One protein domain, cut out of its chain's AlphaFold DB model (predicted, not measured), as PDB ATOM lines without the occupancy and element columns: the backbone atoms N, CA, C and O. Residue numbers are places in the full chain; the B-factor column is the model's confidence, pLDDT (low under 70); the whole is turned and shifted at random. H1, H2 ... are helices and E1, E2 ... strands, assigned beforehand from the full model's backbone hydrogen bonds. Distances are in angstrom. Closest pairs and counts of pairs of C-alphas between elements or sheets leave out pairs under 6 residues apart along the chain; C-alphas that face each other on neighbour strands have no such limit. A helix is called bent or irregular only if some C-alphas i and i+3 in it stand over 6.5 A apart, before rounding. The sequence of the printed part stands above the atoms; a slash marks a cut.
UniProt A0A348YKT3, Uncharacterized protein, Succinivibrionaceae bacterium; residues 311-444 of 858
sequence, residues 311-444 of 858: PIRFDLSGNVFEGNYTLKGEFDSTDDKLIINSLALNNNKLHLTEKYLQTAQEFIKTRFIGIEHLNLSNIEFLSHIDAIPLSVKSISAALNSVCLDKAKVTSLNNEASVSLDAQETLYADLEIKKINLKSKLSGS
ATOM      1  N   PRO A 311      -9.574  13.298  31.313       87.12
ATOM      2  CA  PRO A 311      -8.899  13.291  32.609       87.12
ATOM      3  C   PRO A 311      -9.883  13.498  33.772       87.12
ATOM      4  O   PRO A 311     -10.934  14.130  33.639       87.12
ATOM      5  N   ILE A 312      -9.507  12.990  34.941       91.62
ATOM      6  CA  ILE A 312     -10.194  13.184  36.218       91.62
ATOM      7  C   ILE A 312      -9.737  14.508  36.833       91.62
ATOM      8  O   ILE A 312      -8.543  14.686  37.061       91.62
ATOM      9  N   ARG A 313     -10.661  15.417  37.161       95.81
ATOM     10  CA  ARG A 313     -10.351  16.706  37.813       95.81
ATOM     11  C   ARG A 313     -10.626  16.658  39.307       95.81
ATOM     12  O   ARG A 313     -11.628  16.082  39.732       95.81
ATOM     13  N   PHE A 314      -9.782  17.310  40.102       96.12
ATOM     14  CA  PHE A 314      -9.941  17.369  41.555       96.12
ATOM     15  C   PHE A 314      -9.512  18.713  42.163       96.12
ATOM     16  O   PHE A 314      -8.557  19.350  41.719       96.12
ATOM     17  N   ASP A 315     -10.220  19.119  43.217       97.88
ATOM     18  CA  ASP A 315      -9.956  20.297  44.051       97.88
ATOM     19  C   ASP A 315     -10.223  19.910  45.515       97.88
ATOM     20  O   ASP A 315     -11.350  19.570  45.884       97.88
ATOM     21  N   LEU A 316      -9.173  19.885  46.337       98.06
ATOM     22  CA  LEU A 316      -9.205  19.455  47.732       98.06
ATOM     23  C   LEU A 316      -8.608  20.526  48.648       98.06
ATOM     24  O   LEU A 316      -7.602  21.154  48.324       98.06
ATOM     25  N   SER A 317      -9.171  20.673  49.845       98.31
ATOM     26  CA  SER A 317      -8.577  21.476  50.922       98.31
ATOM     27  C   SER A 317      -8.923  20.903  52.292       98.31
ATOM     28  O   SER A 317     -10.031  20.410  52.487       98.31
ATOM     29  N   GLY A 318      -7.990  20.961  53.239       98.31
ATOM     30  CA  GLY A 318      -8.142  20.343  54.559       98.31
ATOM     31  C   GLY A 318      -6.870  20.462  55.397       98.31
ATOM     32  O   GLY A 318      -6.035  21.336  55.151       98.31
ATOM     33  N   ASN A 319      -6.707  19.568  56.370       98.31
ATOM     34  CA  ASN A 319      -5.546  19.526  57.262       98.31
ATOM     35  C   ASN A 319      -4.710  18.270  56.997       98.31
ATOM     36  O   ASN A 319      -5.270  17.221  56.695       98.31
ATOM     37  N   VAL A 320      -3.386  18.359  57.120       97.12
ATOM     38  CA  VAL A 320      -2.450  17.227  57.002       97.12
ATOM     39  C   VAL A 320      -1.139  17.572  57.714       97.12
ATOM     40  O   VAL A 320      -0.695  18.717  57.645       97.12
ATOM     41  N   PHE A 321      -0.500  16.605  58.383       94.94
ATOM     42  CA  PHE A 321       0.788  16.809  59.073       94.94
ATOM     43  C   PHE A 321       0.796  18.054  59.997       94.94
ATOM     44  O   PHE A 321       1.633  18.939  59.841       94.94
ATOM     45  N   GLU A 322      -0.198  18.174  60.886       95.88
ATOM     46  CA  GLU A 322      -0.468  19.336  61.774       95.88
ATOM     47  C   GLU A 322      -0.783  20.690  61.090       95.88
ATOM     48  O   GLU A 322      -1.293  21.595  61.750       95.88
ATOM     49  N   GLY A 323      -0.559  20.829  59.781       97.69
ATOM     50  CA  GLY A 323      -0.803  22.053  59.015       97.69
ATOM     51  C   GLY A 323      -2.002  21.976  58.067       97.69
ATOM     52  O   GLY A 323      -2.762  21.009  58.043       97.69
ATOM     53  N   ASN A 324      -2.164  23.013  57.244       98.25
ATOM     54  CA  ASN A 324      -3.238  23.127  56.249       98.25
ATOM     55  C   ASN A 324      -2.721  22.764  54.847       98.25
ATOM     56  O   ASN A 324      -1.551  23.001  54.542       98.25
ATOM     57  N   TYR A 325      -3.597  22.258  53.972       98.50
ATOM     58  CA  TYR A 325      -3.289  22.040  52.557       98.50
ATOM     59  C   TYR A 325      -4.402  22.515  51.610       98.50
ATOM     60  O   TYR A 325      -5.586  22.517  51.956       98.50
ATOM     61  N   THR A 326      -4.014  22.852  50.378       98.44
ATOM     62  CA  THR A 326      -4.918  22.956  49.219       98.44
ATOM     63  C   THR A 326      -4.273  22.289  48.008       98.44
ATOM     64  O   THR A 326      -3.102  22.547  47.739       98.44
ATOM     65  N   LEU A 327      -5.010  21.468  47.264       98.31
ATOM     66  CA  LEU A 327      -4.513  20.705  46.118       98.31
ATOM     67  C   LEU A 327      -5.530  20.743  44.973       98.31
ATOM     68  O   LEU A 327      -6.664  20.307  45.150       98.31
ATOM     69  N   LYS A 328      -5.106  21.198  43.793       98.38
ATOM     70  CA  LYS A 328      -5.880  21.161  42.546       98.38
ATOM     71  C   LYS A 328      -5.079  20.500  41.441       98.38
ATOM     72  O   LYS A 328      -3.882  20.776  41.313       98.38
ATOM     73  N   GLY A 329      -5.734  19.675  40.637       97.44
ATOM     74  CA  GLY A 329      -5.068  18.957  39.563       97.44
ATOM     75  C   GLY A 329      -5.993  18.172  38.643       97.44
ATOM     76  O   GLY A 329      -7.206  18.077  38.854       97.44
ATOM     77  N   GLU A 330      -5.361  17.576  37.639       95.88
ATOM     78  CA  GLU A 330      -5.948  16.618  36.711       95.88
ATOM     79  C   GLU A 330      -5.126  15.318  36.732       95.88
ATOM     80  O   GLU A 330      -3.895  15.353  36.810       95.88
ATOM     81  N   PHE A 331      -5.788  14.165  36.659       93.12
ATOM     82  CA  PHE A 331      -5.147  12.858  36.512       93.12
ATOM     83  C   PHE A 331      -5.725  12.122  35.305       93.12
ATOM     84  O   PHE A 331      -6.933  11.901  35.229       93.12
ATOM     85  N   ASP A 332      -4.855  11.740  34.378       90.69
ATOM     86  CA  ASP A 332      -5.177  10.884  33.244       90.69
ATOM     87  C   ASP A 332      -4.742   9.448  33.569       90.69
ATOM     88  O   ASP A 332      -3.556   9.166  33.772       90.69
ATOM     89  N   SER A 333      -5.725   8.557  33.677       81.94
ATOM     90  CA  SER A 333      -5.553   7.146  34.017       81.94
ATOM     91  C   SER A 333      -5.171   6.258  32.829       81.94
ATOM     92  O   SER A 333      -4.728   5.131  33.049       81.94
ATOM     93  N   THR A 334      -5.274   6.766  31.596       83.50
ATOM     94  CA  THR A 334      -4.813   6.091  30.377       83.50
ATOM     95  C   THR A 334      -3.301   6.269  30.191       83.50
ATOM     96  O   THR A 334      -2.606   5.290  29.919       83.50
ATOM     97  N   ASP A 335      -2.781   7.482  30.410       83.12
ATOM     98  CA  ASP A 335      -1.347   7.818  30.290       83.12
ATOM     99  C   ASP A 335      -0.561   7.737  31.631       83.12
ATOM    100  O   ASP A 335       0.645   7.996  31.655       83.12
ATOM    101  N   ASP A 336      -1.226   7.407  32.752       86.00
ATOM    102  CA  ASP A 336      -0.719   7.480  34.147       86.00
ATOM    103  C   ASP A 336      -0.015   8.820  34.456       86.00
ATOM    104  O   ASP A 336       1.108   8.905  34.974       86.00
ATOM    105  N   LYS A 337      -0.696   9.899  34.060       92.81
ATOM    106  CA  LYS A 337      -0.171  11.262  33.987       92.81
ATOM    107  C   LYS A 337      -0.892  12.165  34.980       92.81
ATOM    108  O   LYS A 337      -2.094  12.397  34.880       92.81
ATOM    109  N   LEU A 338      -0.132  12.730  35.911       95.12
ATOM    110  CA  LEU A 338      -0.616  13.654  36.932       95.12
ATOM    111  C   LEU A 338      -0.206  15.092  36.591       95.12
ATOM    112  O   LEU A 338       0.974  15.364  36.373       95.12
ATOM    113  N   ILE A 339      -1.157  16.023  36.596       96.00
ATOM    114  CA  ILE A 339      -0.916  17.467  36.528       96.00
ATOM    115  C   ILE A 339      -1.412  18.101  37.827       96.00
ATOM    116  O   ILE A 339      -2.589  18.021  38.160       96.00
ATOM    117  N   ILE A 340      -0.516  18.750  38.561       97.19
ATOM    118  CA  ILE A 340      -0.820  19.541  39.753       97.19
ATOM    119  C   ILE A 340      -0.871  21.009  39.323       97.19
ATOM    120  O   ILE A 340       0.170  21.645  39.150       97.19
ATOM    121  N   ASN A 341      -2.080  21.552  39.149       97.56
ATOM    122  CA  ASN A 341      -2.272  22.965  38.806       97.56
ATOM    123  C   ASN A 341      -1.882  23.874  39.981       97.56
ATOM    124  O   ASN A 341      -1.278  24.930  39.802       97.56
ATOM    125  N   SER A 342      -2.211  23.455  41.208       98.06
ATOM    126  CA  SER A 342      -1.724  24.125  42.415       98.06
ATOM    127  C   SER A 342      -1.661  23.176  43.608       98.06
ATOM    128  O   SER A 342      -2.641  22.500  43.916       98.06
ATOM    129  N   LEU A 343      -0.534  23.165  44.313       98.38
ATOM    130  CA  LEU A 343      -0.403  22.604  45.658       98.38
ATOM    131  C   LEU A 343       0.050  23.713  46.612       98.38
ATOM    132  O   LEU A 343       0.996  24.438  46.314       98.38
ATOM    133  N   ALA A 344      -0.595  23.840  47.765       98.44
ATOM    134  CA  ALA A 344      -0.112  24.670  48.859       98.44
ATOM    135  C   ALA A 344      -0.091  23.877  50.167       98.44
ATOM    136  O   ALA A 344      -1.050  23.170  50.478       98.44
ATOM    137  N   LEU A 345       0.988  24.038  50.930       98.44
ATOM    138  CA  LEU A 345       1.177  23.524  52.284       98.44
ATOM    139  C   LEU A 345       1.539  24.704  53.196       98.44
ATOM    140  O   LEU A 345       2.403  25.510  52.845       98.44
ATOM    141  N   ASN A 346       0.852  24.839  54.333       98.19
ATOM    142  CA  ASN A 346       1.028  25.938  55.282       98.19
ATOM    143  C   ASN A 346       1.092  25.418  56.730       98.19
ATOM    144  O   ASN A 346       0.108  24.860  57.228       98.19
ATOM    145  N   ASN A 347       2.201  25.690  57.429       98.25
ATOM    146  CA  ASN A 347       2.460  25.305  58.828       98.25
ATOM    147  C   ASN A 347       2.444  23.787  59.098       98.25
ATOM    148  O   ASN A 347       2.030  23.352  60.170       98.25
ATOM    149  N   ASN A 348       2.844  22.968  58.122       98.06
ATOM    150  CA  ASN A 348       2.910  21.511  58.271       98.06
ATOM    151  C   ASN A 348       4.264  21.070  58.852       98.06
ATOM    152  O   ASN A 348       5.283  21.716  58.604       98.06
ATOM    153  N   LYS A 349       4.287  19.930  59.549       97.12
ATOM    154  CA  LYS A 349       5.499  19.308  60.104       97.12
ATOM    155  C   LYS A 349       5.822  18.005  59.380       97.12
ATOM    156  O   LYS A 349       5.128  17.002  59.536       97.12
ATOM    157  N   LEU A 350       6.860  18.020  58.551       94.44
ATOM    158  CA  LEU A 350       7.223  16.894  57.695       94.44
ATOM    159  C   LEU A 350       8.322  16.044  58.339       94.44
ATOM    160  O   LEU A 350       9.477  16.460  58.435       94.44
ATOM    161  N   HIS A 351       7.959  14.822  58.727       92.94
ATOM    162  CA  HIS A 351       8.883  13.816  59.243       92.94
ATOM    163  C   HIS A 351       9.253  12.817  58.141       92.94
ATOM    164  O   HIS A 351       8.454  11.950  57.789       92.94
ATOM    165  N   LEU A 352      10.458  12.932  57.576       92.50
ATOM    166  CA  LEU A 352      10.932  12.022  56.531       92.50
ATOM    167  C   LEU A 352      11.416  10.699  57.144       92.50
ATOM    168  O   LEU A 352      12.182  10.689  58.102       92.50
ATOM    169  N   THR A 353      10.993   9.582  56.551       91.00
ATOM    170  CA  THR A 353      11.390   8.214  56.917       91.00
ATOM    171  C   THR A 353      11.799   7.446  55.663       91.00
ATOM    172  O   THR A 353      11.416   7.824  54.550       91.00
ATOM    173  N   GLU A 354      12.535   6.341  55.810       90.00
ATOM    174  CA  GLU A 354      12.922   5.512  54.659       90.00
ATOM    175  C   GLU A 354      11.710   5.000  53.870       90.00
ATOM    176  O   GLU A 354      11.722   5.055  52.639       90.00
ATOM    177  N   LYS A 355      10.630   4.587  54.555       87.50
ATOM    178  CA  LYS A 355       9.394   4.139  53.894       87.50
ATOM    179  C   LYS A 355       8.775   5.261  53.054       87.50
ATOM    180  O   LYS A 355       8.365   5.002  51.923       87.50
ATOM    181  N   TYR A 356       8.757   6.506  53.543       87.00
ATOM    182  CA  TYR A 356       8.296   7.647  52.742       87.00
ATOM    183  C   TYR A 356       9.189   7.892  51.524       87.00
ATOM    184  O   TYR A 356       8.674   8.070  50.421       87.00
ATOM    185  N   LEU A 357      10.513   7.859  51.701       88.25
ATOM    186  CA  LEU A 357      11.465   8.089  50.616       88.25
ATOM    187  C   LEU A 357      11.353   7.022  49.515       88.25
ATOM    188  O   LEU A 357      11.303   7.367  48.335       88.25
ATOM    189  N   GLN A 358      11.260   5.743  49.886       89.44
ATOM    190  CA  GLN A 358      11.050   4.625  48.960       89.44
ATOM    191  C   GLN A 358       9.718   4.776  48.203       89.44
ATOM    192  O   GLN A 358       9.715   4.807  46.972       89.44
ATOM    193  N   THR A 359       8.611   4.987  48.928       87.50
ATOM    194  CA  THR A 359       7.266   5.184  48.345       87.50
ATOM    195  C   THR A 359       7.236   6.343  47.343       87.50
ATOM    196  O   THR A 359       6.719   6.206  46.232       87.50
ATOM    197  N   ALA A 360       7.823   7.489  47.704       87.19
ATOM    198  CA  ALA A 360       7.881   8.664  46.836       87.19
ATOM    199  C   ALA A 360       8.749   8.420  45.591       87.19
ATOM    200  O   ALA A 360       8.373   8.818  44.487       87.19
ATOM    201  N   GLN A 361       9.881   7.725  45.738       89.12
ATOM    202  CA  GLN A 361      10.727   7.359  44.605       89.12
ATOM    203  C   GLN A 361      10.009   6.437  43.614       89.12
ATOM    204  O   GLN A 361      10.116   6.665  42.413       89.12
ATOM    205  N   GLU A 362       9.285   5.414  44.071       89.06
ATOM    206  CA  GLU A 362       8.514   4.534  43.181       89.06
ATOM    207  C   GLU A 362       7.397   5.293  42.456       89.06
ATOM    208  O   GLU A 362       7.228   5.142  41.242       89.06
ATOM    209  N   PHE A 363       6.693   6.177  43.169       87.00
ATOM    210  CA  PHE A 363       5.647   7.020  42.593       87.00
ATOM    211  C   PHE A 363       6.172   7.942  41.478       87.00
ATOM    212  O   PHE A 363       5.534   8.053  40.433       87.00
ATOM    213  N   ILE A 364       7.351   8.550  41.671       88.06
ATOM    214  CA  ILE A 364       7.990   9.470  40.709       88.06
ATOM    215  C   ILE A 364       8.669   8.724  39.545       88.06
ATOM    216  O   ILE A 364       8.626   9.189  38.407       88.06
ATOM    217  N   LYS A 365       9.285   7.558  39.790       89.25
ATOM    218  CA  LYS A 365       9.943   6.747  38.743       89.25
ATOM    219  C   LYS A 365       8.953   6.174  37.724       89.25
ATOM    220  O   LYS A 365       9.351   5.892  36.598       89.25
ATOM    221  N   THR A 366       7.690   5.986  38.108       86.50
ATOM    222  CA  THR A 366       6.678   5.308  37.279       86.50
ATOM    223  C   THR A 366       5.798   6.241  36.441       86.50
ATOM    224  O   THR A 366       5.135   5.748  35.535       86.50
ATOM    225  N   ARG A 367       5.798   7.561  36.692       88.88
ATOM    226  CA  ARG A 367       4.790   8.500  36.150       88.88
ATOM    227  C   ARG A 367       5.369   9.700  35.417       88.88
ATOM    228  O   ARG A 367       6.541  10.043  35.571       88.88
ATOM    229  N   PHE A 368       4.493  10.372  34.676       93.31
ATOM    230  CA  PHE A 368       4.639  11.790  34.364       93.31
ATOM    231  C   PHE A 368       3.954  12.609  35.466       93.31
ATOM    232  O   PHE A 368       2.768  12.411  35.735       93.31
ATOM    233  N   ILE A 369       4.676  13.542  36.087       95.00
ATOM    234  CA  ILE A 369       4.139  14.468  37.092       95.00
ATOM    235  C   ILE A 369       4.492  15.902  36.682       95.00
ATOM    236  O   ILE A 369       5.642  16.327  36.789       95.00
ATOM    237  N   GLY A 370       3.496  16.657  36.225       95.06
ATOM    238  CA  GLY A 370       3.595  18.098  36.013       95.06
ATOM    239  C   GLY A 370       3.186  18.872  37.263       95.06
ATOM    240  O   GLY A 370       2.198  18.529  37.908       95.06
ATOM    241  N   ILE A 371       3.921  19.931  37.596       95.94
ATOM    242  CA  ILE A 371       3.634  20.853  38.698       95.94
ATOM    243  C   ILE A 371       3.652  22.278  38.137       95.94
ATOM    244  O   ILE A 371       4.715  22.862  37.913       95.94
ATOM    245  N   GLU A 372       2.471  22.849  37.898       96.62
ATOM    246  CA  GLU A 372       2.340  24.230  37.419       96.62
ATOM    247  C   GLU A 372       2.716  25.216  38.527       96.62
ATOM    248  O   GLU A 372       3.554  26.089  38.296       96.62
ATOM    249  N   HIS A 373       2.178  25.007  39.735       97.50
ATOM    250  CA  HIS A 373       2.490  25.777  40.938       97.50
ATOM    251  C   HIS A 373       2.516  24.894  42.196       97.50
ATOM    252  O   HIS A 373       1.588  24.128  42.462       97.50
ATOM    253  N   LEU A 374       3.542  25.061  43.027       97.94
ATOM    254  CA  LEU A 374       3.624  24.500  44.374       97.94
ATOM    255  C   LEU A 374       4.172  25.572  45.322       97.94
ATOM    256  O   LEU A 374       5.232  26.130  45.055       97.94
ATOM    257  N   ASN A 375       3.468  25.840  46.423       98.25
ATOM    258  CA  ASN A 375       3.905  26.734  47.500       98.25
ATOM    259  C   ASN A 375       4.006  25.988  48.839       98.25
ATOM    260  O   ASN A 375       3.060  25.343  49.285       98.25
ATOM    261  N   LEU A 376       5.143  26.132  49.508       98.31
ATOM    262  CA  LEU A 376       5.380  25.739  50.892       98.31
ATOM    263  C   LEU A 376       5.494  27.015  51.729       98.31
ATOM    264  O   LEU A 376       6.229  27.927  51.347       98.31
ATOM    265  N   SER A 377       4.804  27.084  52.866       98.12
ATOM    266  CA  SER A 377       4.872  28.222  53.784       98.12
ATOM    267  C   SER A 377       5.052  27.752  55.224       98.12
ATOM    268  O   SER A 377       4.212  27.024  55.754       98.12
ATOM    269  N   ASN A 378       6.149  28.188  55.848       97.69
ATOM    270  CA  ASN A 378       6.514  27.875  57.231       97.69
ATOM    271  C   ASN A 378       6.420  26.371  57.573       97.69
ATOM    272  O   ASN A 378       5.739  25.973  58.513       97.69
ATOM    273  N   ILE A 379       7.066  25.528  56.769       98.38
ATOM    274  CA  ILE A 379       7.102  24.075  56.957       98.38
ATOM    275  C   ILE A 379       8.255  23.705  57.896       98.38
ATOM    276  O   ILE A 379       9.407  24.031  57.609       98.38
ATOM    277  N   GLU A 380       7.962  23.004  58.988       98.38
ATOM    278  CA  GLU A 380       8.984  22.342  59.810       98.38
ATOM    279  C   GLU A 380       9.387  21.024  59.127       98.38
ATOM    280  O   GLU A 380       8.533  20.302  58.606       98.38
ATOM    281  N   PHE A 381      10.676  20.684  59.128       97.56
ATOM    282  CA  PHE A 381      11.185  19.449  58.527       97.56
ATOM    283  C   PHE A 381      12.164  18.732  59.460       97.56
ATOM    284  O   PHE A 381      13.090  19.344  59.992       97.56
ATOM    285  N   LEU A 382      12.004  17.416  59.601       96.69
ATOM    286  CA  LEU A 382      12.932  16.543  60.318       96.69
ATOM    287  C   LEU A 382      13.103  15.223  59.564       96.69
ATOM    288  O   LEU A 382      12.130  14.517  59.301       96.69
ATOM    289  N   SER A 383      14.345  14.865  59.256       96.56
ATOM    290  CA  SER A 383      14.698  13.561  58.705       96.56
ATOM    291  C   SER A 383      15.053  12.563  59.803       96.56
ATOM    292  O   SER A 383      15.881  12.849  60.663       96.56
ATOM    293  N   HIS A 384      14.464  11.368  59.722       94.12
ATOM    294  CA  HIS A 384      14.821  10.182  60.510       94.12
ATOM    295  C   HIS A 384      15.641   9.181  59.672       94.12
ATOM    296  O   HIS A 384      15.505   7.971  59.838       94.12
ATOM    297  N   ILE A 385      16.424   9.674  58.706       94.56
ATOM    298  CA  ILE A 385      17.300   8.871  57.838       94.56
ATOM    299  C   ILE A 385      18.748   9.301  58.090       94.56
ATOM    300  O   ILE A 385      19.111  10.422  57.741       94.56
ATOM    301  N   ASP A 386      19.589   8.409  58.619       90.19
ATOM    302  CA  ASP A 386      20.986   8.712  58.987       90.19
ATOM    303  C   ASP A 386      21.830   9.237  57.809       90.19
ATOM    304  O   ASP A 386      22.699  10.088  57.980       90.19
ATOM    305  N   ALA A 387      21.544   8.768  56.589       91.19
ATOM    306  CA  ALA A 387      22.193   9.225  55.357       91.19
ATOM    307  C   ALA A 387      21.749  10.631  54.893       91.19
ATOM    308  O   ALA A 387      22.328  11.181  53.956       91.19
ATOM    309  N   ILE A 388      20.715  11.207  55.516       91.38
ATOM    310  CA  ILE A 388      20.208  12.563  55.268       91.38
ATOM    311  C   ILE A 388      19.929  13.213  56.638       91.38
ATOM    312  O   ILE A 388      18.762  13.377  57.002       91.38
ATOM    313  N   PRO A 389      20.958  13.570  57.432       93.12
ATOM    314  CA  PRO A 389      20.800  14.040  58.812       93.12
ATOM    315  C   PRO A 389      20.363  15.517  58.854       93.12
ATOM    316  O   PRO A 389      21.081  16.385  59.340       93.12
ATOM    317  N   LEU A 390      19.203  15.822  58.273       96.00
ATOM    318  CA  LEU A 390      18.697  17.174  58.048       96.00
ATOM    319  C   LEU A 390      17.505  17.487  58.958       96.00
ATOM    320  O   LEU A 390      16.507  16.764  58.963       96.00
ATOM    321  N   SER A 391      17.562  18.631  59.636       97.44
ATOM    322  CA  SER A 391      16.396  19.272  60.250       97.44
ATOM    323  C   SER A 391      16.346  20.757  59.895       97.44
ATOM    324  O   SER A 391      17.383  21.389  59.691       97.44
ATOM    325  N   VAL A 392      15.141  21.310  59.763       98.00
ATOM    326  CA  VAL A 392      14.907  22.720  59.424       98.00
ATOM    327  C   VAL A 392      13.679  23.222  60.172       98.00
ATOM    328  O   VAL A 392      12.605  22.626  60.089       98.00
ATOM    329  N   LYS A 393      13.820  24.343  60.881       97.44
ATOM    330  CA  LYS A 393      12.740  24.918  61.697       97.44
ATOM    331  C   LYS A 393      11.673  25.650  60.881       97.44
ATOM    332  O   LYS A 393      10.531  25.737  61.313       97.44
ATOM    333  N   SER A 394      12.036  26.217  59.734       97.75
ATOM    334  CA  SER A 394      11.073  26.829  58.817       97.75
ATOM    335  C   SER A 394      11.591  26.783  57.387       97.75
ATOM    336  O   SER A 394      12.667  27.304  57.103       97.75
ATOM    337  N   ILE A 395      10.814  26.177  56.492       98.06
ATOM    338  CA  ILE A 395      10.990  26.191  55.039       98.06
ATOM    339  C   ILE A 395       9.806  26.937  54.424       98.06
ATOM    340  O   ILE A 395       8.647  26.590  54.655       98.06
ATOM    341  N   SER A 396      10.086  27.925  53.582       98.12
ATOM    342  CA  SER A 396       9.115  28.493  52.646       98.12
ATOM    343  C   SER A 396       9.686  28.414  51.235       98.12
ATOM    344  O   SER A 396      10.819  28.824  51.005       98.12
ATOM    345  N   ALA A 397       8.945  27.861  50.282       97.69
ATOM    346  CA  ALA A 397       9.460  27.577  48.945       97.69
ATOM    347  C   ALA A 397       8.366  27.700  47.886       97.69
ATOM    348  O   ALA A 397       7.214  27.372  48.153       97.69
ATOM    349  N   ALA A 398       8.728  28.115  46.674       97.69
ATOM    350  CA  ALA A 398       7.815  28.127  45.533       97.69
ATOM    351  C   ALA A 398       8.462  27.449  44.322       97.69
ATOM    352  O   ALA A 398       9.557  27.838  43.910       97.69
ATOM    353  N   LEU A 399       7.781  26.455  43.752       95.94
ATOM    354  CA  LEU A 399       8.159  25.775  42.513       95.94
ATOM    355  C   LEU A 399       7.106  26.090  41.444       95.94
ATOM    356  O   LEU A 399       5.909  25.992  41.717       95.94
ATOM    357  N   ASN A 400       7.532  26.446  40.230       96.38
ATOM    358  CA  ASN A 400       6.619  26.753  39.124       96.38
ATOM    359  C   ASN A 400       7.052  26.070  37.822       96.38
ATOM    360  O   ASN A 400       8.231  26.117  37.464       96.38
ATOM    361  N   SER A 401       6.080  25.521  37.087       95.44
ATOM    362  CA  SER A 401       6.238  24.855  35.781       95.44
ATOM    363  C   SER A 401       7.309  23.751  35.748       95.44
ATOM    364  O   SER A 401       8.000  23.574  34.746       95.44
ATOM    365  N   VAL A 402       7.440  22.990  36.837       93.06
ATOM    366  CA  VAL A 402       8.366  21.851  36.953       93.06
ATOM    367  C   VAL A 402       7.698  20.585  36.415       93.06
ATOM    368  O   VAL A 402       6.515  20.354  36.649       93.06
ATOM    369  N   CYS A 403       8.453  19.745  35.716       91.81
ATOM    370  CA  CYS A 403       8.010  18.446  35.221       91.81
ATOM    371  C   CYS A 403       8.953  17.337  35.708       91.81
ATOM    372  O   CYS A 403      10.171  17.513  35.729       91.81
ATOM    373  N   LEU A 404       8.381  16.189  36.074       90.81
ATOM    374  CA  LEU A 404       9.080  14.941  36.372       90.81
ATOM    375  C   LEU A 404       8.554  13.859  35.412       90.81
ATOM    376  O   LEU A 404       7.476  13.317  35.634       90.81
ATOM    377  N   ASP A 405       9.293  13.540  34.348       88.44
ATOM    378  CA  ASP A 405       8.991  12.395  33.469       88.44
ATOM    379  C   ASP A 405       9.875  11.219  33.888       88.44
ATOM    380  O   ASP A 405      11.079  11.219  33.624       88.44
ATOM    381  N   LYS A 406       9.297  10.244  34.603       83.75
ATOM    382  CA  LYS A 406       9.976   9.015  35.065       83.75
ATOM    383  C   LYS A 406      11.298   9.321  35.780       83.75
ATOM    384  O   LYS A 406      12.363   8.810  35.442       83.75
ATOM    385  N   ALA A 407      11.205  10.208  36.771       80.50
ATOM    386  CA  ALA A 407      12.305  10.802  37.536       80.50
ATOM    387  C   ALA A 407      13.305  11.711  36.776       80.50
ATOM    388  O   ALA A 407      14.196  12.266  37.420       80.50
ATOM    389  N   LYS A 408      13.156  11.964  35.465       84.94
ATOM    390  CA  LYS A 408      13.890  13.048  34.786       84.94
ATOM    391  C   LYS A 408      13.209  14.395  35.051       84.94
ATOM    392  O   LYS A 408      12.038  14.568  34.724       84.94
ATOM    393  N   VAL A 409      13.960  15.356  35.592       83.69
ATOM    394  CA  VAL A 409      13.486  16.735  35.797       83.69
ATOM    395  C   VAL A 409      13.560  17.525  34.485       83.69
ATOM    396  O   VAL A 409      14.600  17.535  33.824       83.69
ATOM    397  N   THR A 410      12.473  18.201  34.120       84.19
ATOM    398  CA  THR A 410      12.356  19.112  32.967       84.19
ATOM    399  C   THR A 410      11.435  20.297  33.309       84.19
ATOM    400  O   THR A 410      10.917  20.394  34.424       84.19
ATOM    401  N   SER A 411      11.225  21.227  32.372       85.12
ATOM    402  CA  SER A 411      10.194  22.270  32.471       85.12
ATOM    403  C   SER A 411       8.916  21.869  31.721       85.12
ATOM    404  O   SER A 411       8.978  21.198  30.693       85.12
ATOM    405  N   LEU A 412       7.749  22.293  32.221       84.44
ATOM    406  CA  LEU A 412       6.463  22.142  31.521       84.44
ATOM    407  C   LEU A 412       6.326  23.129  30.353       84.44
ATOM    408  O   LEU A 412       5.814  22.777  29.297       84.44
ATOM    409  N   ASN A 413       6.778  24.370  30.555       80.50
ATOM    410  CA  ASN A 413       6.439  25.520  29.712       80.50
ATOM    411  C   ASN A 413       7.686  26.188  29.101       80.50
ATOM    412  O   ASN A 413       7.736  27.409  28.959       80.50
ATOM    413  N   ASN A 414       8.729  25.402  28.800       81.62
ATOM    414  CA  ASN A 414      10.106  25.827  28.473       81.62
ATOM    415  C   ASN A 414      10.839  26.611  29.579       81.62
ATOM    416  O   ASN A 414      12.068  26.606  29.606       81.62
ATOM    417  N   GLU A 415      10.121  27.216  30.524       90.06
ATOM    418  CA  GLU A 415      10.672  27.772  31.757       90.06
ATOM    419  C   GLU A 415      10.194  26.989  32.986       90.06
ATOM    420  O   GLU A 415       9.040  26.563  33.053       90.06
ATOM    421  N   ALA A 416      11.077  26.832  33.970       93.50
ATOM    422  CA  ALA A 416      10.760  26.369  35.317       93.50
ATOM    423  C   ALA A 416      11.506  27.230  36.345       93.50
ATOM    424  O   ALA A 416      12.589  27.750  36.065       93.50
ATOM    425  N   SER A 417      10.949  27.383  37.547       94.75
ATOM    426  CA  SER A 417      11.607  28.123  38.633       94.75
ATOM    427  C   SER A 417      11.430  27.452  39.987       94.75
ATOM    428  O   SER A 417      10.415  26.806  40.245       94.75
ATOM    429  N   VAL A 418      12.428  27.644  40.845       95.50
ATOM    430  CA  VAL A 418      12.459  27.214  42.242       95.50
ATOM    431  C   VAL A 418      12.921  28.399  43.083       95.50
ATOM    432  O   VAL A 418      13.910  29.051  42.758       95.50
ATOM    433  N   SER A 419      12.236  28.669  44.184       97.44
ATOM    434  CA  SER A 419      12.717  29.555  45.243       97.44
ATOM    435  C   SER A 419      12.567  28.870  46.593       97.44
ATOM    436  O   SER A 419      11.661  28.058  46.775       97.44
ATOM    437  N   LEU A 420      13.476  29.178  47.511       97.75
ATOM    438  CA  LEU A 420      13.592  28.567  48.828       97.75
ATOM    439  C   LEU A 420      14.111  29.618  49.813       97.75
ATOM    440  O   LEU A 420      15.166  30.202  49.593       97.75
ATOM    441  N   ASP A 421      13.399  29.824  50.910       98.00
ATOM    442  CA  ASP A 421      13.876  30.486  52.118       98.00
ATOM    443  C   ASP A 421      13.795  29.458  53.251       98.00
ATOM    444  O   ASP A 421      12.716  28.932  53.527       98.00
ATOM    445  N   ALA A 422      14.925  29.126  53.868       97.81
ATOM    446  CA  ALA A 422      14.983  28.191  54.985       97.81
ATOM    447  C   ALA A 422      15.768  28.789  56.155       97.81
ATOM    448  O   ALA A 422      16.747  29.512  55.951       97.81
ATOM    449  N   GLN A 423      15.299  28.529  57.376       97.38
ATOM    450  CA  GLN A 423      15.768  29.174  58.606       97.38
ATOM    451  C   GLN A 423      15.958  28.152  59.730       97.38
ATOM    452  O   GLN A 423      15.147  27.234  59.884       97.38
ATOM    453  N   GLU A 424      17.023  28.347  60.513       97.00
ATOM    454  CA  GLU A 424      17.545  27.400  61.507       97.00
ATOM    455  C   GLU A 424      17.624  25.968  60.931       97.00
ATOM    456  O   GLU A 424      16.927  25.045  61.364       97.00
ATOM    457  N   THR A 425      18.438  25.818  59.884       97.00
ATOM    458  CA  THR A 425      18.779  24.537  59.253       97.00
ATOM    459  C   THR A 425      19.968  23.916  59.980       97.00
ATOM    460  O   THR A 425      20.997  24.567  60.151       97.00
ATOM    461  N   LEU A 426      19.867  22.641  60.343       95.75
ATOM    462  CA  LEU A 426      20.962  21.842  60.887       95.75
ATOM    463  C   LEU A 426      21.177  20.614  59.993       95.75
ATOM    464  O   LEU A 426      20.240  19.842  59.766       95.75
ATOM    465  N   TYR A 427      22.401  20.437  59.493       93.88
ATOM    466  CA  TYR A 427      22.809  19.272  58.706       93.88
ATOM    467  C   TYR A 427      23.943  18.531  59.424       93.88
ATOM    468  O   TYR A 427      25.061  19.035  59.505       93.88
ATOM    469  N   ALA A 428      23.630  17.358  59.978       90.62
ATOM    470  CA  ALA A 428      24.365  16.710  61.064       90.62
ATOM    471  C   ALA A 428      24.568  17.669  62.252       90.62
ATOM    472  O   ALA A 428      23.663  17.850  63.063       90.62
ATOM    473  N   ASP A 429      25.733  18.302  62.330       90.00
ATOM    474  CA  ASP A 429      26.140  19.289  63.332       90.00
ATOM    475  C   ASP A 429      26.514  20.660  62.722       90.00
ATOM    476  O   ASP A 429      26.872  21.587  63.449       90.00
ATOM    477  N   LEU A 430      26.384  20.823  61.398       93.56
ATOM    478  CA  LEU A 430      26.600  22.084  60.686       93.56
ATOM    479  C   LEU A 430      25.346  22.972  60.731       93.56
ATOM    480  O   LEU A 430      24.294  22.618  60.193       93.56
ATOM    481  N   GLU A 431      25.474  24.146  61.350       94.19
ATOM    482  CA  GLU A 431      24.383  25.093  61.610       94.19
ATOM    483  C   GLU A 431      24.320  26.202  60.543       94.19
ATOM    484  O   GLU A 431      25.277  26.953  60.342       94.19
ATOM    485  N   ILE A 432      23.170  26.318  59.873       96.00
ATOM    486  CA  ILE A 432      22.868  27.310  58.834       96.00
ATOM    487  C   ILE A 432      21.594  28.061  59.243       96.00
ATOM    488  O   ILE A 432      20.468  27.656  58.949       96.00
ATOM    489  N   LYS A 433      21.775  29.193  59.920       97.12
ATOM    490  CA  LYS A 433      20.710  30.062  60.444       97.12
ATOM    491  C   LYS A 433      19.757  30.574  59.372       97.12
ATOM    492  O   LYS A 433      18.560  30.704  59.629       97.12
ATOM    493  N   LYS A 434      20.260  30.874  58.166       97.31
ATOM    494  CA  LYS A 434      19.412  31.244  57.024       97.31
ATOM    495  C   LYS A 434      20.050  30.928  55.675       97.31
ATOM    496  O   LYS A 434      21.177  31.331  55.407       97.31
ATOM    497  N   ILE A 435      19.258  30.347  54.779       97.00
ATOM    498  CA  ILE A 435      19.524  30.306  53.339       97.00
ATOM    499  C   ILE A 435      18.337  30.907  52.569       97.00
ATOM    500  O   ILE A 435      17.181  30.622  52.870       97.00
ATOM    501  N   ASN A 436      18.621  31.737  51.568       97.06
ATOM    502  CA  ASN A 436      17.697  32.115  50.507       97.06
ATOM    503  C   ASN A 436      18.321  31.679  49.177       97.06
ATOM    504  O   ASN A 436      19.445  32.073  48.876       97.06
ATOM    505  N   LEU A 437      17.606  30.867  48.405       96.69
ATOM    506  CA  LEU A 437      18.024  30.316  47.119       96.69
ATOM    507  C   LEU A 437      16.942  30.586  46.073       96.69
ATOM    508  O   LEU A 437      15.744  30.456  46.332       96.69
ATOM    509  N   LYS A 438      17.379  30.916  44.862       96.88
ATOM    510  CA  LYS A 438      16.560  31.049  43.660       96.88
ATOM    511  C   LYS A 438      17.241  30.285  42.536       96.88
ATOM    512  O   LYS A 438      18.454  30.369  42.357       96.88
ATOM    513  N   SER A 439      16.464  29.566  41.745       95.38
ATOM    514  CA  SER A 439      16.936  28.918  40.532       95.38
ATOM    515  C   SER A 439      15.889  29.031  39.433       95.38
ATOM    516  O   SER A 439      14.684  28.987  39.694       95.38
ATOM    517  N   LYS A 440      16.351  29.196  38.194       94.62
ATOM    518  CA  LYS A 440      15.496  29.216  37.009       94.62
ATOM    519  C   LYS A 440      16.145  28.413  35.892       94.62
ATOM    520  O   LYS A 440      17.312  28.644  35.578       94.62
ATOM    521  N   LEU A 441      15.373  27.519  35.287       91.44
ATOM    522  CA  LEU A 441      15.689  26.857  34.028       91.44
ATOM    523  C   LEU A 441      14.899  27.567  32.921       91.44
ATOM    524  O   LEU A 441      13.673  27.621  32.998       91.44
ATOM    525  N   SER A 442      15.583  28.114  31.921       89.88
ATOM    526  CA  SER A 442      14.987  28.749  30.737       89.88
ATOM    527  C   SER A 442      15.576  28.099  29.486       89.88
ATOM    528  O   SER A 442      16.736  28.338  29.147       89.88
ATOM    529  N   GLY A 443      14.796  27.247  28.816       86.00
ATOM    530  CA  GLY A 443      15.329  26.335  27.801       86.00
ATOM    531  C   GLY A 443      16.376  25.402  28.419       86.00
ATOM    532  O   GLY A 443      16.115  24.778  29.445       86.00
ATOM    533  N   SER A 444      17.565  25.358  27.821       87.56
ATOM    534  CA  SER A 444      18.757  24.664  28.329       87.56
ATOM    535  C   SER A 444      19.502  25.427  29.436       87.56
ATOM    536  O   SER A 444      20.334  24.852  30.128       87.56
TER     537      SER A 444
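This is residues 311 to 444 of the 858 residues of an uncharacterized protein of Succinivibrionaceae bacterium (UniProt A0A348YKT3). One broad sheet of nine strands arches over into a trough, with its long strands side by side and most of them bent. The single helix, H1, bridges the open side of the trough, between the end of E4 and the beginning of E5, while the sheet's outside is bare of helices. The printed part has 134 residues and runs E1, E2, E3, E4, H1, E5, E6, E7, E8, E9. The sheet is mixed, branched and twisted, and the class is mostly strand. The whole is compact, with a radius of gyration of the C-alphas of 15.6 A and spans of 46 by 34 by 26 A.

The longest strands by residues are E5, residues 368 to 383, 26.4 A, and E6, residues 390 to 405, 26.9 A. E5 bends by 108 degrees at residue 378 and E6 by 119 degrees at residue 393. E3 is residues 337 to 346, 25.9 A; E2 is residues 323 to 332, 28.4 A; E1, residues 312 to 320, 22.5 A, begins at C-alpha 312 (-10.194, 13.184, 36.218). E8 is residues 415 to 427, 30.8 A, and E9, residues 430 to 442, 32.8 A, ends at C-alpha 442 (14.987, 28.749, 30.737). E4, residues 349 to 352, and E7, residues 408 to 411, are short. H1, residues 354 to 366, 18.5 A, begins at C-alpha 354 (12.922, 5.512, 54.659).

E5 and E6 form an antiparallel hairpin, with N 376 and O 397 2.8 A apart. E3 and E4 lie on one side of E5 and E6 on the other side; E3 and E4 are both parallel to E5, with N 340 and O 370 at 2.8 A and N 350 and O 380 at 2.8 A. E1, E2 and E3 are a meander, each strand the antiparallel neighbour of the one before, with N 316 and O 327 at 2.8 A and N 328 and O 342 at 2.8 A. E5, E6 and E7 are another meander, with N 403 and O 410 at 2.9 A. E7 and E8 lie on the other side of E6 from E5; E8 is antiparallel to E6, with N 398 and O 419 at 2.9 A. E8 and E9 form an antiparallel hairpin, with N 420 and O 437 at 2.9 A. E4, H1 and E5 make a strand-helix-strand unit, two parallel neighbour strands with a helix between, whose crossover is right-handed. H1 is on the sheet, over none of its strands; its closest C-alphas with E6 are those of Ile 364 and Leu 404, 7.1 A apart. In H1 every O i to N i+4 pair is within hydrogen-bond range. E1 and E9 are apart.

The two C-alphas farthest apart, those of Thr 334 and Asp 429, are 47.1 A apart. The printed part has no cut and no long link; E5 to E6 is short and the others are tight. The mean pLDDT of the printed part is 93.6, and no printed residue is under 70.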